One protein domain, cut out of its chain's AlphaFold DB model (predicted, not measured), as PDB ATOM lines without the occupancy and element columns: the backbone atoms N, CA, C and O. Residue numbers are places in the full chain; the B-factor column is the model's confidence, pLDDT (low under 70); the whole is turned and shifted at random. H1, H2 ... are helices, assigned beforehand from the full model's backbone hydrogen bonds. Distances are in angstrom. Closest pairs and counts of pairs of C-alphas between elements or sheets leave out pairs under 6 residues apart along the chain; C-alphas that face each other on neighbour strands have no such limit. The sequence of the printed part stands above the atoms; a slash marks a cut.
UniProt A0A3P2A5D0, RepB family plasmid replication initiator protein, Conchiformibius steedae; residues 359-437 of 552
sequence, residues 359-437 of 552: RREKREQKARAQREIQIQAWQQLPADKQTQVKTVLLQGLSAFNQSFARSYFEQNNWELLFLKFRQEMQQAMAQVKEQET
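Overview. This is residues 359 to 437 of the 552 residues of the protein "RepB family plasmid replication initiator protein" of Conchiformibius steedae (UniProt A0A3P2A5D0). A long helix, H1, sticks out with residues 359 to 366 as an arm from a small body of helices, packing with residues 371 to 375 on the short helix H4. In that body H3 and H4 fold back on each other as a helical hairpin, and H2 and H5 cross as an X. The printed part has 79 residues with five named helices, H1 to H5 in chain order, and no named strand; the class is all helix. It is compact, with a radius of gyration of the C-alphas of 13.0 A, and spans 39 by 32 by 19 A.

Along the chain. H1, residues 359 to 379, is 30.4 A long and begins at C-alpha 359 (40.893, -26.040, 11.307). H2, residues 383 to 396, is 20.2 A long; H3, residues 399 to 410, 16.9 A; H4, residues 414 to 420, 9.9 A. H5, residues 422 to 437, is 22.9 A long and ends at C-alpha 437 (52.299, 4.759, 34.523).

Arrangement. H1 and H4 touch at a steep tilt of 55 degrees, the closest C-alphas being Ile 375 and Trp 414, 6.6 A apart. H3 touches H4 with residues 405 to 409 alone, at a shallow tilt of 21 degrees, opposite ways; C-alphas 408 and 417 are closest, at 6.0 A. H2 and H5 touch at a steep tilt of 56 degrees, with C-alphas 389 and 428 closest, at 5.4 A. H1 and H5 are near each other; H1 and H3 are apart. Every O i to N i+4 pair is within hydrogen-bond range in H1, H2 and H4, against 6 of 8 in H3 and 11 of 12 in H5.

Size, cuts and confidence. The C-alphas farthest apart, of Arg 359 and Asp 384, are 40.6 A apart. The printed part has no cut, and its four links between helices are tight. Mean pLDDT of the printed part is 83.7; residues 435 to 437 are under 70.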
ATOM      1  N   ARG A 359      39.810 -27.019  11.083       85.94
ATOM      2  CA  ARG A 359      40.893 -26.040  11.307       85.94
ATOM      3  C   ARG A 359      40.366 -24.606  11.363       85.94
ATOM      4  O   ARG A 359      40.862 -23.830  12.182       85.94
ATOM      5  N   ARG A 360      39.395 -24.249  10.518       84.12
ATOM      6  CA  ARG A 360      38.742 -22.933  10.511       84.12
ATOM      7  C   ARG A 360      37.952 -22.708  11.798       84.12
ATOM      8  O   ARG A 360      38.176 -21.695  12.450       84.12
ATOM      9  N   GLU A 361      37.155 -23.684  12.220       86.31
ATOM     10  CA  GLU A 361      36.400 -23.660  13.478       86.31
ATOM     11  C   GLU A 361      37.329 -23.495  14.686       86.31
ATOM     12  O   GLU A 361      37.120 -22.605  15.505       86.31
ATOM     13  N   LYS A 362      38.433 -24.255  14.763       87.12
ATOM     14  CA  LYS A 362      39.433 -24.081  15.835       87.12
ATOM     15  C   LYS A 362      40.066 -22.686  15.845       87.12
ATOM     16  O   LYS A 362      40.308 -22.125  16.914       87.12
ATOM     17  N   ARG A 363      40.372 -22.119  14.670       86.31
ATOM     18  CA  ARG A 363      40.905 -20.745  14.559       86.31
ATOM     19  C   ARG A 363      39.880 -19.721  15.032       86.31
ATOM     20  O   ARG A 363      40.244 -18.795  15.752       86.31
ATOM     21  N   GLU A 364      38.623 -19.903  14.652       84.56
ATOM     22  CA  GLU A 364      37.535 -19.011  15.023       84.56
ATOM     23  C   GLU A 364      37.217 -19.088  16.517       84.56
ATOM     24  O   GLU A 364      37.121 -18.048  17.160       84.56
ATOM     25  N   GLN A 365      37.170 -20.288  17.101       85.88
ATOM     26  CA  GLN A 365      37.030 -20.489  18.547       85.88
ATOM     27  C   GLN A 365      38.152 -19.790  19.319       85.88
ATOM     28  O   GLN A 365      37.886 -19.052  20.265       85.88
ATOM     29  N   LYS A 366      39.409 -19.938  18.880       86.38
ATOM     30  CA  LYS A 366      40.540 -19.233  19.499       86.38
ATOM     31  C   LYS A 366      40.395 -17.709  19.388       86.38
ATOM     32  O   LYS A 366      40.711 -16.994  20.336       86.38
ATOM     33  N   ALA A 367      39.915 -17.207  18.249       84.50
ATOM     34  CA  ALA A 367      39.670 -15.780  18.050       84.50
ATOM     35  C   ALA A 367      38.479 -15.258  18.878       84.50
ATOM     36  O   ALA A 367      38.535 -14.125  19.352       84.50
ATOM     37  N   ARG A 368      37.420 -16.056  19.064       83.56
ATOM     38  CA  ARG A 368      36.278 -15.754  19.948       83.56
ATOM     39  C   ARG A 368      36.725 -15.684  21.406       83.56
ATOM     40  O   ARG A 368      36.577 -14.631  22.009       83.56
ATOM     41  N   ALA A 369      37.419 -16.708  21.905       86.06
ATOM     42  CA  ALA A 369      37.951 -16.721  23.270       86.06
ATOM     43  C   ALA A 369      38.878 -15.523  23.548       86.06
ATOM     44  O   ALA A 369      38.804 -14.885  24.594       86.06
ATOM     45  N   GLN A 370      39.735 -15.155  22.587       84.25
ATOM     46  CA  GLN A 370      40.591 -13.981  22.750       84.25
ATOM     47  C   GLN A 370      39.798 -12.663  22.766       84.25
ATOM     48  O   GLN A 370      40.193 -11.736  23.471       84.25
ATOM     49  N   ARG A 371      38.702 -12.562  22.002       85.62
ATOM     50  CA  ARG A 371      37.802 -11.398  22.034       85.62
ATOM     51  C   ARG A 371      37.034 -11.321  23.350       85.62
ATOM     52  O   ARG A 371      36.978 -10.245  23.928       85.62
ATOM     53  N   GLU A 372      36.530 -12.439  23.861       86.44
ATOM     54  CA  GLU A 372      35.854 -12.498  25.164       86.44
ATOM     55  C   GLU A 372      36.753 -11.983  26.291       86.44
ATOM     56  O   GLU A 372      36.321 -11.143  27.074       86.44
ATOM     57  N   ILE A 373      38.032 -12.380  26.315       86.38
ATOM     58  CA  ILE A 373      39.013 -11.857  27.282       86.38
ATOM     59  C   ILE A 373      39.142 -10.326  27.177       86.38
ATOM     60  O   ILE A 373      39.248  -9.638  28.191       86.38
ATOM     61  N   GLN A 374      39.133  -9.770  25.962       82.56
ATOM     62  CA  GLN A 374      39.245  -8.321  25.742       82.56
ATOM     63  C   GLN A 374      37.980  -7.568  26.167       82.56
ATOM     64  O   GLN A 374      38.081  -6.503  26.771       82.56
ATOM     65  N   ILE A 375      36.805  -8.139  25.900       85.38
ATOM     66  CA  ILE A 375      35.517  -7.578  26.321       85.38
ATOM     67  C   ILE A 375      35.392  -7.620  27.848       85.38
ATOM     68  O   ILE A 375      34.984  -6.631  28.450       85.38
ATOM     69  N   GLN A 376      35.799  -8.715  28.495       86.06
ATOM     70  CA  GLN A 376      35.829  -8.801  29.957       86.06
ATOM     71  C   GLN A 376      36.786  -7.773  30.563       86.06
ATOM     72  O   GLN A 376      36.416  -7.076  31.505       86.06
ATOM     73  N   ALA A 377      37.991  -7.631  29.997       84.50
ATOM     74  CA  ALA A 377      38.934  -6.607  30.433       84.50
ATOM     75  C   ALA A 377      38.317  -5.205  30.320       84.50
ATOM     76  O   ALA A 377      38.410  -4.433  31.265       84.50
ATOM     77  N   TRP A 378      37.630  -4.904  29.213       82.81
ATOM     78  CA  TRP A 378      36.893  -3.653  29.017       82.81
ATOM     79  C   TRP A 378      35.806  -3.421  30.073       82.81
ATOM     80  O   TRP A 378      35.750  -2.348  30.669       82.81
ATOM     81  N   GLN A 379      34.971  -4.425  30.345       83.44
ATOM     82  CA  GLN A 379      33.881  -4.322  31.320       83.44
ATOM     83  C   GLN A 379      34.381  -4.090  32.752       83.44
ATOM     84  O   GLN A 379      33.696  -3.444  33.540       83.44
ATOM     85  N   GLN A 380      35.575  -4.581  33.084       84.62
ATOM     86  CA  GLN A 380      36.198  -4.382  34.396       84.62
ATOM     87  C   GLN A 380      36.856  -3.000  34.563       84.62
ATOM     88  O   GLN A 380      37.261  -2.655  35.675       84.62
ATOM     89  N   LEU A 381      36.979  -2.189  33.502       84.50
ATOM     90  CA  LEU A 381      37.483  -0.820  33.635       84.50
ATOM     91  C   LEU A 381      36.447   0.078  34.344       84.50
ATOM     92  O   LEU A 381      35.272   0.037  33.985       84.50
ATOM     93  N   PRO A 382      36.873   0.962  35.267       86.88
ATOM     94  CA  PRO A 382      36.025   2.018  35.822       86.88
ATOM     95  C   PRO A 382      35.406   2.920  34.742       86.88
ATOM     96  O   PRO A 382      36.036   3.181  33.713       86.88
ATOM     97  N   ALA A 383      34.205   3.451  34.999       82.44
ATOM     98  CA  ALA A 383      33.425   4.252  34.043       82.44
ATOM     99  C   ALA A 383      34.191   5.466  33.477       82.44
ATOM    100  O   ALA A 383      34.110   5.763  32.279       82.44
ATOM    101  N   ASP A 384      35.011   6.113  34.306       83.38
ATOM    102  CA  ASP A 384      35.839   7.253  33.899       83.38
ATOM    103  C   ASP A 384      36.885   6.847  32.851       83.38
ATOM    104  O   ASP A 384      37.089   7.536  31.847       83.38
ATOM    105  N   LYS A 385      37.495   5.666  33.023       79.81
ATOM    106  CA  LYS A 385      38.487   5.122  32.085       79.81
ATOM    107  C   LYS A 385      37.844   4.644  30.794       79.81
ATOM    108  O   LYS A 385      38.409   4.835  29.719       79.81
ATOM    109  N   GLN A 386      36.651   4.062  30.873       82.44
ATOM    110  CA  GLN A 386      35.900   3.692  29.675       82.44
ATOM    111  C   GLN A 386      35.595   4.931  28.821       82.44
ATOM    112  O   GLN A 386      35.747   4.899  27.601       82.44
ATOM    113  N   THR A 387      35.237   6.053  29.444       83.94
ATOM    114  CA  THR A 387      34.982   7.312  28.727       83.94
ATOM    115  C   THR A 387      36.243   7.845  28.038       83.94
ATOM    116  O   THR A 387      36.184   8.257  26.879       83.94
ATOM    117  N   GLN A 388      37.406   7.760  28.692       82.75
ATOM    118  CA  GLN A 388      38.689   8.145  28.088       82.75
ATOM    119  C   GLN A 388      39.052   7.267  26.884       82.75
ATOM    120  O   GLN A 388      39.377   7.790  25.820       82.75
ATOM    121  N   VAL A 389      38.924   5.941  27.006       83.69
ATOM    122  CA  VAL A 389      39.205   5.009  25.900       83.69
ATOM    123  C   VAL A 389      38.251   5.231  24.723       83.69
ATOM    124  O   VAL A 389      38.700   5.208  23.579       83.69
ATOM    125  N   LYS A 390      36.957   5.492  24.970       86.69
ATOM    126  CA  LYS A 390      35.990   5.833  23.907       86.69
ATOM    127  C   LYS A 390      36.433   7.074  23.134       86.69
ATOM    128  O   LYS A 390      36.400   7.072  21.906       86.69
ATOM    129  N   THR A 391      36.875   8.111  23.840       85.94
ATOM    130  CA  THR A 391      37.343   9.360  23.227       85.94
ATOM    131  C   THR A 391      38.598   9.141  22.389       85.94
ATOM    132  O   THR A 391      38.624   9.544  21.227       85.94
ATOM    133  N   VAL A 392      39.598   8.444  22.937       87.12
ATOM    134  CA  VAL A 392      40.854   8.126  22.234       87.12
ATOM    135  C   VAL A 392      40.591   7.274  20.991       87.12
ATOM    136  O   VAL A 392      41.127   7.562  19.922       87.12
ATOM    137  N   LEU A 393      39.711   6.272  21.091       87.88
ATOM    138  CA  LEU A 393      39.319   5.460  19.943       87.88
ATOM    139  C   LEU A 393      38.676   6.320  18.851       87.88
ATOM    140  O   LEU A 393      39.077   6.246  17.694       87.88
ATOM    141  N   LEU A 394      37.679   7.137  19.201       86.94
ATOM    142  CA  LEU A 394      36.961   7.952  18.221       86.94
ATOM    143  C   LEU A 394      37.874   8.984  17.551       86.94
ATOM    144  O   LEU A 394      37.710   9.236  16.362       86.94
ATOM    145  N   GLN A 395      38.850   9.535  18.273       86.31
ATOM    146  CA  GLN A 395      39.857  10.442  17.713       86.31
ATOM    147  C   GLN A 395      40.800   9.742  16.725       86.31
ATOM    148  O   GLN A 395      41.212  10.357  15.745       86.31
ATOM    149  N   GLY A 396      41.118   8.464  16.956       81.88
ATOM    150  CA  GLY A 396      41.960   7.660  16.064       81.88
ATOM    151  C   GLY A 396      41.242   7.112  14.823       81.88
ATOM    152  O   GLY A 396      41.898   6.663  13.885       81.88
ATOM    153  N   LEU A 397      39.905   7.142  14.793       88.19
ATOM    154  CA  LEU A 397      39.101   6.627  13.683       88.19
ATOM    155  C   LEU A 397      38.754   7.717  12.661       88.19
ATOM    156  O   LEU A 397      38.545   8.880  13.000       88.19
ATOM    157  N   SER A 398      38.604   7.322  11.392       87.75
ATOM    158  CA  SER A 398      38.072   8.202  10.342       87.75
ATOM    159  C   SER A 398      36.614   8.590  10.618       87.75
ATOM    160  O   SER A 398      35.875   7.828  11.240       87.75
ATOM    161  N   ALA A 399      36.157   9.732  10.091       82.44
ATOM    162  CA  ALA A 399      34.780  10.208  10.282       82.44
ATOM    163  C   ALA A 399      33.715   9.161   9.887       82.44
ATOM    164  O   ALA A 399      32.705   9.012  10.572       82.44
ATOM    165  N   PHE A 400      33.979   8.381   8.831       80.50
ATOM    166  CA  PHE A 400      33.121   7.272   8.411       80.50
ATOM    167  C   PHE A 400      33.074   6.136   9.443       80.50
ATOM    168  O   PHE A 400      32.010   5.597   9.707       80.50
ATOM    169  N   ASN A 401      34.202   5.777  10.061       86.19
ATOM    170  CA  ASN A 401      34.258   4.703  11.056       86.19
ATOM    171  C   ASN A 401      33.803   5.141  12.455       86.19
ATOM    172  O   ASN A 401      33.344   4.305  13.235       86.19
ATOM    173  N   GLN A 402      33.871   6.439  12.763       86.88
ATOM    174  CA  GLN A 402      33.369   7.001  14.017       86.88
ATOM    175  C   GLN A 402      31.860   6.791  14.181       86.88
ATOM    176  O   GLN A 402      31.418   6.497  15.289       86.88
ATOM    177  N   SER A 403      31.069   6.905  13.107       83.50
ATOM    178  CA  SER A 403      29.617   6.680  13.170       83.50
ATOM    179  C   SER A 403      29.282   5.229  13.534       83.50
ATOM    180  O   SER A 403      28.461   4.996  14.418       83.50
ATOM    181  N   PHE A 404      29.985   4.253  12.947       84.69
ATOM    182  CA  PHE A 404      29.839   2.838  13.306       84.69
ATOM    183  C   PHE A 404      30.273   2.560  14.745       84.69
ATOM    184  O   PHE A 404      29.554   1.886  15.475       84.69
ATOM    185  N   ALA A 405      31.422   3.091  15.176       85.81
ATOM    186  CA  ALA A 405      31.895   2.906  16.547       85.81
ATOM    187  C   ALA A 405      30.909   3.491  17.575       85.81
ATOM    188  O   ALA A 405      30.590   2.819  18.552       85.81
ATOM    189  N   ARG A 406      30.365   4.694  17.328       86.12
ATOM    190  CA  ARG A 406      29.314   5.307  18.164       86.12
ATOM    191  C   ARG A 406      28.055   4.453  18.223       86.12
ATOM    192  O   ARG A 406      27.582   4.172  19.317       86.12
ATOM    193  N   SER A 407      27.586   3.962  17.077       87.81
ATOM    194  CA  SER A 407      26.424   3.073  17.013       87.81
ATOM    195  C   SER A 407      26.623   1.800  17.850       87.81
ATOM    196  O   SER A 407      25.745   1.426  18.625       87.81
ATOM    197  N   TYR A 408      27.803   1.173  17.783       87.38
ATOM    198  CA  TYR A 408      28.105   0.001  18.611       87.38
ATOM    199  C   TYR A 408      28.226   0.335  20.104       87.38
ATOM    200  O   TYR A 408      27.828  -0.481  20.934       87.38
ATOM    201  N   PHE A 409      28.730   1.522  20.459       86.50
ATOM    202  CA  PHE A 409      28.756   1.990  21.846       86.50
ATOM    203  C   PHE A 409      27.354   2.203  22.420       86.50
ATOM    204  O   PHE A 409      27.106   1.799  23.552       86.50
ATOM    205  N   GLU A 410      26.453   2.819  21.657       86.31
ATOM    206  CA  GLU A 410      25.068   3.086  22.067       86.31
ATOM    207  C   GLU A 410      24.270   1.792  22.249       86.31
ATOM    208  O   GLU A 410      23.511   1.649  23.203       86.31
ATOM    209  N   GLN A 411      24.495   0.816  21.368       84.31
ATOM    210  CA  GLN A 411      23.830  -0.489  21.408       84.31
ATOM    211  C   GLN A 411      24.476  -1.477  22.389       84.31
ATOM    212  O   GLN A 411      24.028  -2.617  22.487       84.31
ATOM    213  N   ASN A 412      25.547  -1.081  23.090       82.69
ATOM    214  CA  ASN A 412      26.370  -1.974  23.915       82.69
ATOM    215  C   ASN A 412      26.857  -3.228  23.157       82.69
ATOM    216  O   ASN A 412      27.062  -4.290  23.748       82.69
ATOM    217  N   ASN A 413      27.065  -3.117  21.841       84.44
ATOM    218  CA  ASN A 413      27.486  -4.226  20.992       84.44
ATOM    219  C   ASN A 413      29.017  -4.332  20.956       84.44
ATOM    220  O   ASN A 413      29.688  -4.043  19.959       84.44
ATOM    221  N   TRP A 414      29.577  -4.732  22.099       82.50
ATOM    222  CA  TRP A 414      31.020  -4.862  22.301       82.50
ATOM    223  C   TRP A 414      31.640  -5.915  21.387       82.50
ATOM    224  O   TRP A 414      32.790  -5.775  20.979       82.50
ATOM    225  N   GLU A 415      30.883  -6.946  21.020       82.25
ATOM    226  CA  GLU A 415      31.378  -8.007  20.153       82.25
ATOM    227  C   GLU A 415      31.698  -7.496  18.746       82.25
ATOM    228  O   GLU A 415      32.805  -7.724  18.252       82.25
ATOM    229  N   LEU A 416      30.779  -6.751  18.122       82.69
ATOM    230  CA  LEU A 416      31.019  -6.152  16.809       82.69
ATOM    231  C   LEU A 416      32.063  -5.036  16.869       82.69
ATOM    232  O   LEU A 416      32.880  -4.917  15.952       82.69
ATOM    233  N   LEU A 417      32.100  -4.271  17.964       86.50
ATOM    234  CA  LEU A 417      33.127  -3.254  18.183       86.50
ATOM    235  C   LEU A 417      34.534  -3.878  18.213       86.50
ATOM    236  O   LEU A 417      35.410  -3.452  17.462       86.50
ATOM    237  N   PHE A 418      34.746  -4.917  19.028       85.06
ATOM    238  CA  PHE A 418      36.033  -5.614  19.140       85.06
ATOM    239  C   PHE A 418      36.344  -6.520  17.942       85.06
ATOM    240  O   PHE A 418      37.501  -6.887  17.742       85.06
ATOM    241  N   LEU A 419      35.346  -6.879  17.133       84.69
ATOM    242  CA  LEU A 419      35.554  -7.557  15.857       84.69
ATOM    243  C   LEU A 419      36.058  -6.586  14.780       84.69
ATOM    244  O   LEU A 419      36.985  -6.930  14.050       84.69
ATOM    245  N   LYS A 420      35.469  -5.386  14.690       85.06
ATOM    246  CA  LYS A 420      35.743  -4.414  13.621       85.06
ATOM    247  C   LYS A 420      36.920  -3.481  13.923       85.06
ATOM    248  O   LYS A 420      37.682  -3.184  13.014       85.06
ATOM    249  N   PHE A 421      37.086  -3.057  15.178       87.94
ATOM    250  CA  PHE A 421      38.082  -2.060  15.609       87.94
ATOM    251  C   PHE A 421      39.050  -2.621  16.652       87.94
ATOM    252  O   PHE A 421      39.394  -1.977  17.644       87.94
ATOM    253  N   ARG A 422      39.442  -3.886  16.479       81.81
ATOM    254  CA  ARG A 422      40.220  -4.631  17.470       81.81
ATOM    255  C   ARG A 422      41.542  -3.953  17.823       81.81
ATOM    256  O   ARG A 422      41.879  -3.850  19.000       81.81
ATOM    257  N   GLN A 423      42.314  -3.564  16.810       84.19
ATOM    258  CA  GLN A 423      43.663  -3.033  17.006       84.19
ATOM    259  C   GLN A 423      43.601  -1.653  17.654       84.19
ATOM    260  O   GLN A 423      44.325  -1.382  18.607       84.19
ATOM    261  N   GLU A 424      42.675  -0.828  17.189       87.44
ATOM    262  CA  GLU A 424      42.428   0.527  17.654       87.44
ATOM    263  C   GLU A 424      41.910   0.520  19.096       87.44
ATOM    264  O   GLU A 424      42.387   1.290  19.926       87.44
ATOM    265  N   MET A 425      41.021  -0.418  19.445       84.25
ATOM    266  CA  MET A 425      40.575  -0.629  20.828       84.25
ATOM    267  C   MET A 425      41.724  -1.053  21.741       84.25
ATOM    268  O   MET A 425      41.856  -0.538  22.850       84.25
ATOM    269  N   GLN A 426      42.577  -1.980  21.298       84.12
ATOM    270  CA  GLN A 426      43.740  -2.395  22.083       84.12
ATOM    271  C   GLN A 426      44.738  -1.252  22.282       84.12
ATOM    272  O   GLN A 426      45.262  -1.100  23.383       84.12
ATOM    273  N   GLN A 427      44.979  -0.443  21.249       85.69
ATOM    274  CA  GLN A 427      45.851   0.727  21.323       85.69
ATOM    275  C   GLN A 427      45.271   1.799  22.246       85.69
ATOM    276  O   GLN A 427      45.989   2.288  23.110       85.69
ATOM    277  N   ALA A 428      43.977   2.107  22.141       84.75
ATOM    278  CA  ALA A 428      43.316   3.076  23.011       84.75
ATOM    279  C   ALA A 428      43.335   2.627  24.484       84.75
ATOM    280  O   ALA A 428      43.677   3.411  25.369       84.75
ATOM    281  N   MET A 429      43.055   1.346  24.759       83.06
ATOM    282  CA  MET A 429      43.173   0.783  26.110       83.06
ATOM    283  C   MET A 429      44.619   0.799  26.632       83.06
ATOM    284  O   MET A 429      44.833   1.047  27.817       83.06
ATOM    285  N   ALA A 430      45.616   0.552  25.773       83.81
ATOM    286  CA  ALA A 430      47.028   0.613  26.147       83.81
ATOM    287  C   ALA A 430      47.490   2.050  26.433       83.81
ATOM    288  O   ALA A 430      48.144   2.275  27.445       83.81
ATOM    289  N   GLN A 431      47.091   3.024  25.611       83.81
ATOM    290  CA  GLN A 431      47.426   4.439  25.794       83.81
ATOM    291  C   GLN A 431      46.858   4.996  27.102       83.81
ATOM    292  O   GLN A 431      47.577   5.647  27.855       83.81
ATOM    293  N   VAL A 432      45.597   4.681  27.418       81.69
ATOM    294  CA  VAL A 432      44.989   5.088  28.696       81.69
ATOM    295  C   VAL A 432      45.708   4.431  29.880       81.69
ATOM    296  O   VAL A 432      45.902   5.071  30.908       81.69
ATOM    297  N   LYS A 433      46.192   3.189  29.733       79.19
ATOM    298  CA  LYS A 433      46.981   2.492  30.764       79.19
ATOM    299  C   LYS A 433      48.407   3.049  30.915       79.19
ATOM    300  O   LYS A 433      48.923   3.111  32.027       79.19
ATOM    301  N   GLU A 434      49.051   3.473  29.828       74.81
ATOM    302  CA  GLU A 434      50.379   4.108  29.850       74.81
ATOM    303  C   GLU A 434      50.342   5.507  30.481       74.81
ATOM    304  O   GLU A 434      51.248   5.866  31.241       74.81
ATOM    305  N   GLN A 435      49.263   6.262  30.256       65.50
ATOM    306  CA  GLN A 435      49.025   7.546  30.923       65.50
ATOM    307  C   GLN A 435      48.962   7.396  32.458       65.50
ATOM    308  O   GLN A 435      49.423   8.287  33.176       65.50
ATOM    309  N   GLU A 436      48.540   6.235  32.983       60.97
ATOM    310  CA  GLU A 436      48.622   5.930  34.423       60.97
ATOM    311  C   GLU A 436      50.063   5.716  34.908       60.97
ATOM    312  O   GLU A 436      50.444   6.201  35.973       60.97
ATOM    313  N   THR A 437      50.900   5.018  34.131       55.78
ATOM    314  CA  THR A 437      52.299   4.759  34.523       55.78
ATOM    315  C   THR A 437      53.170   6.015  34.543       55.78
ATOM    316  O   THR A 437      54.152   6.066  35.283       55.78
TER     317      THR A 437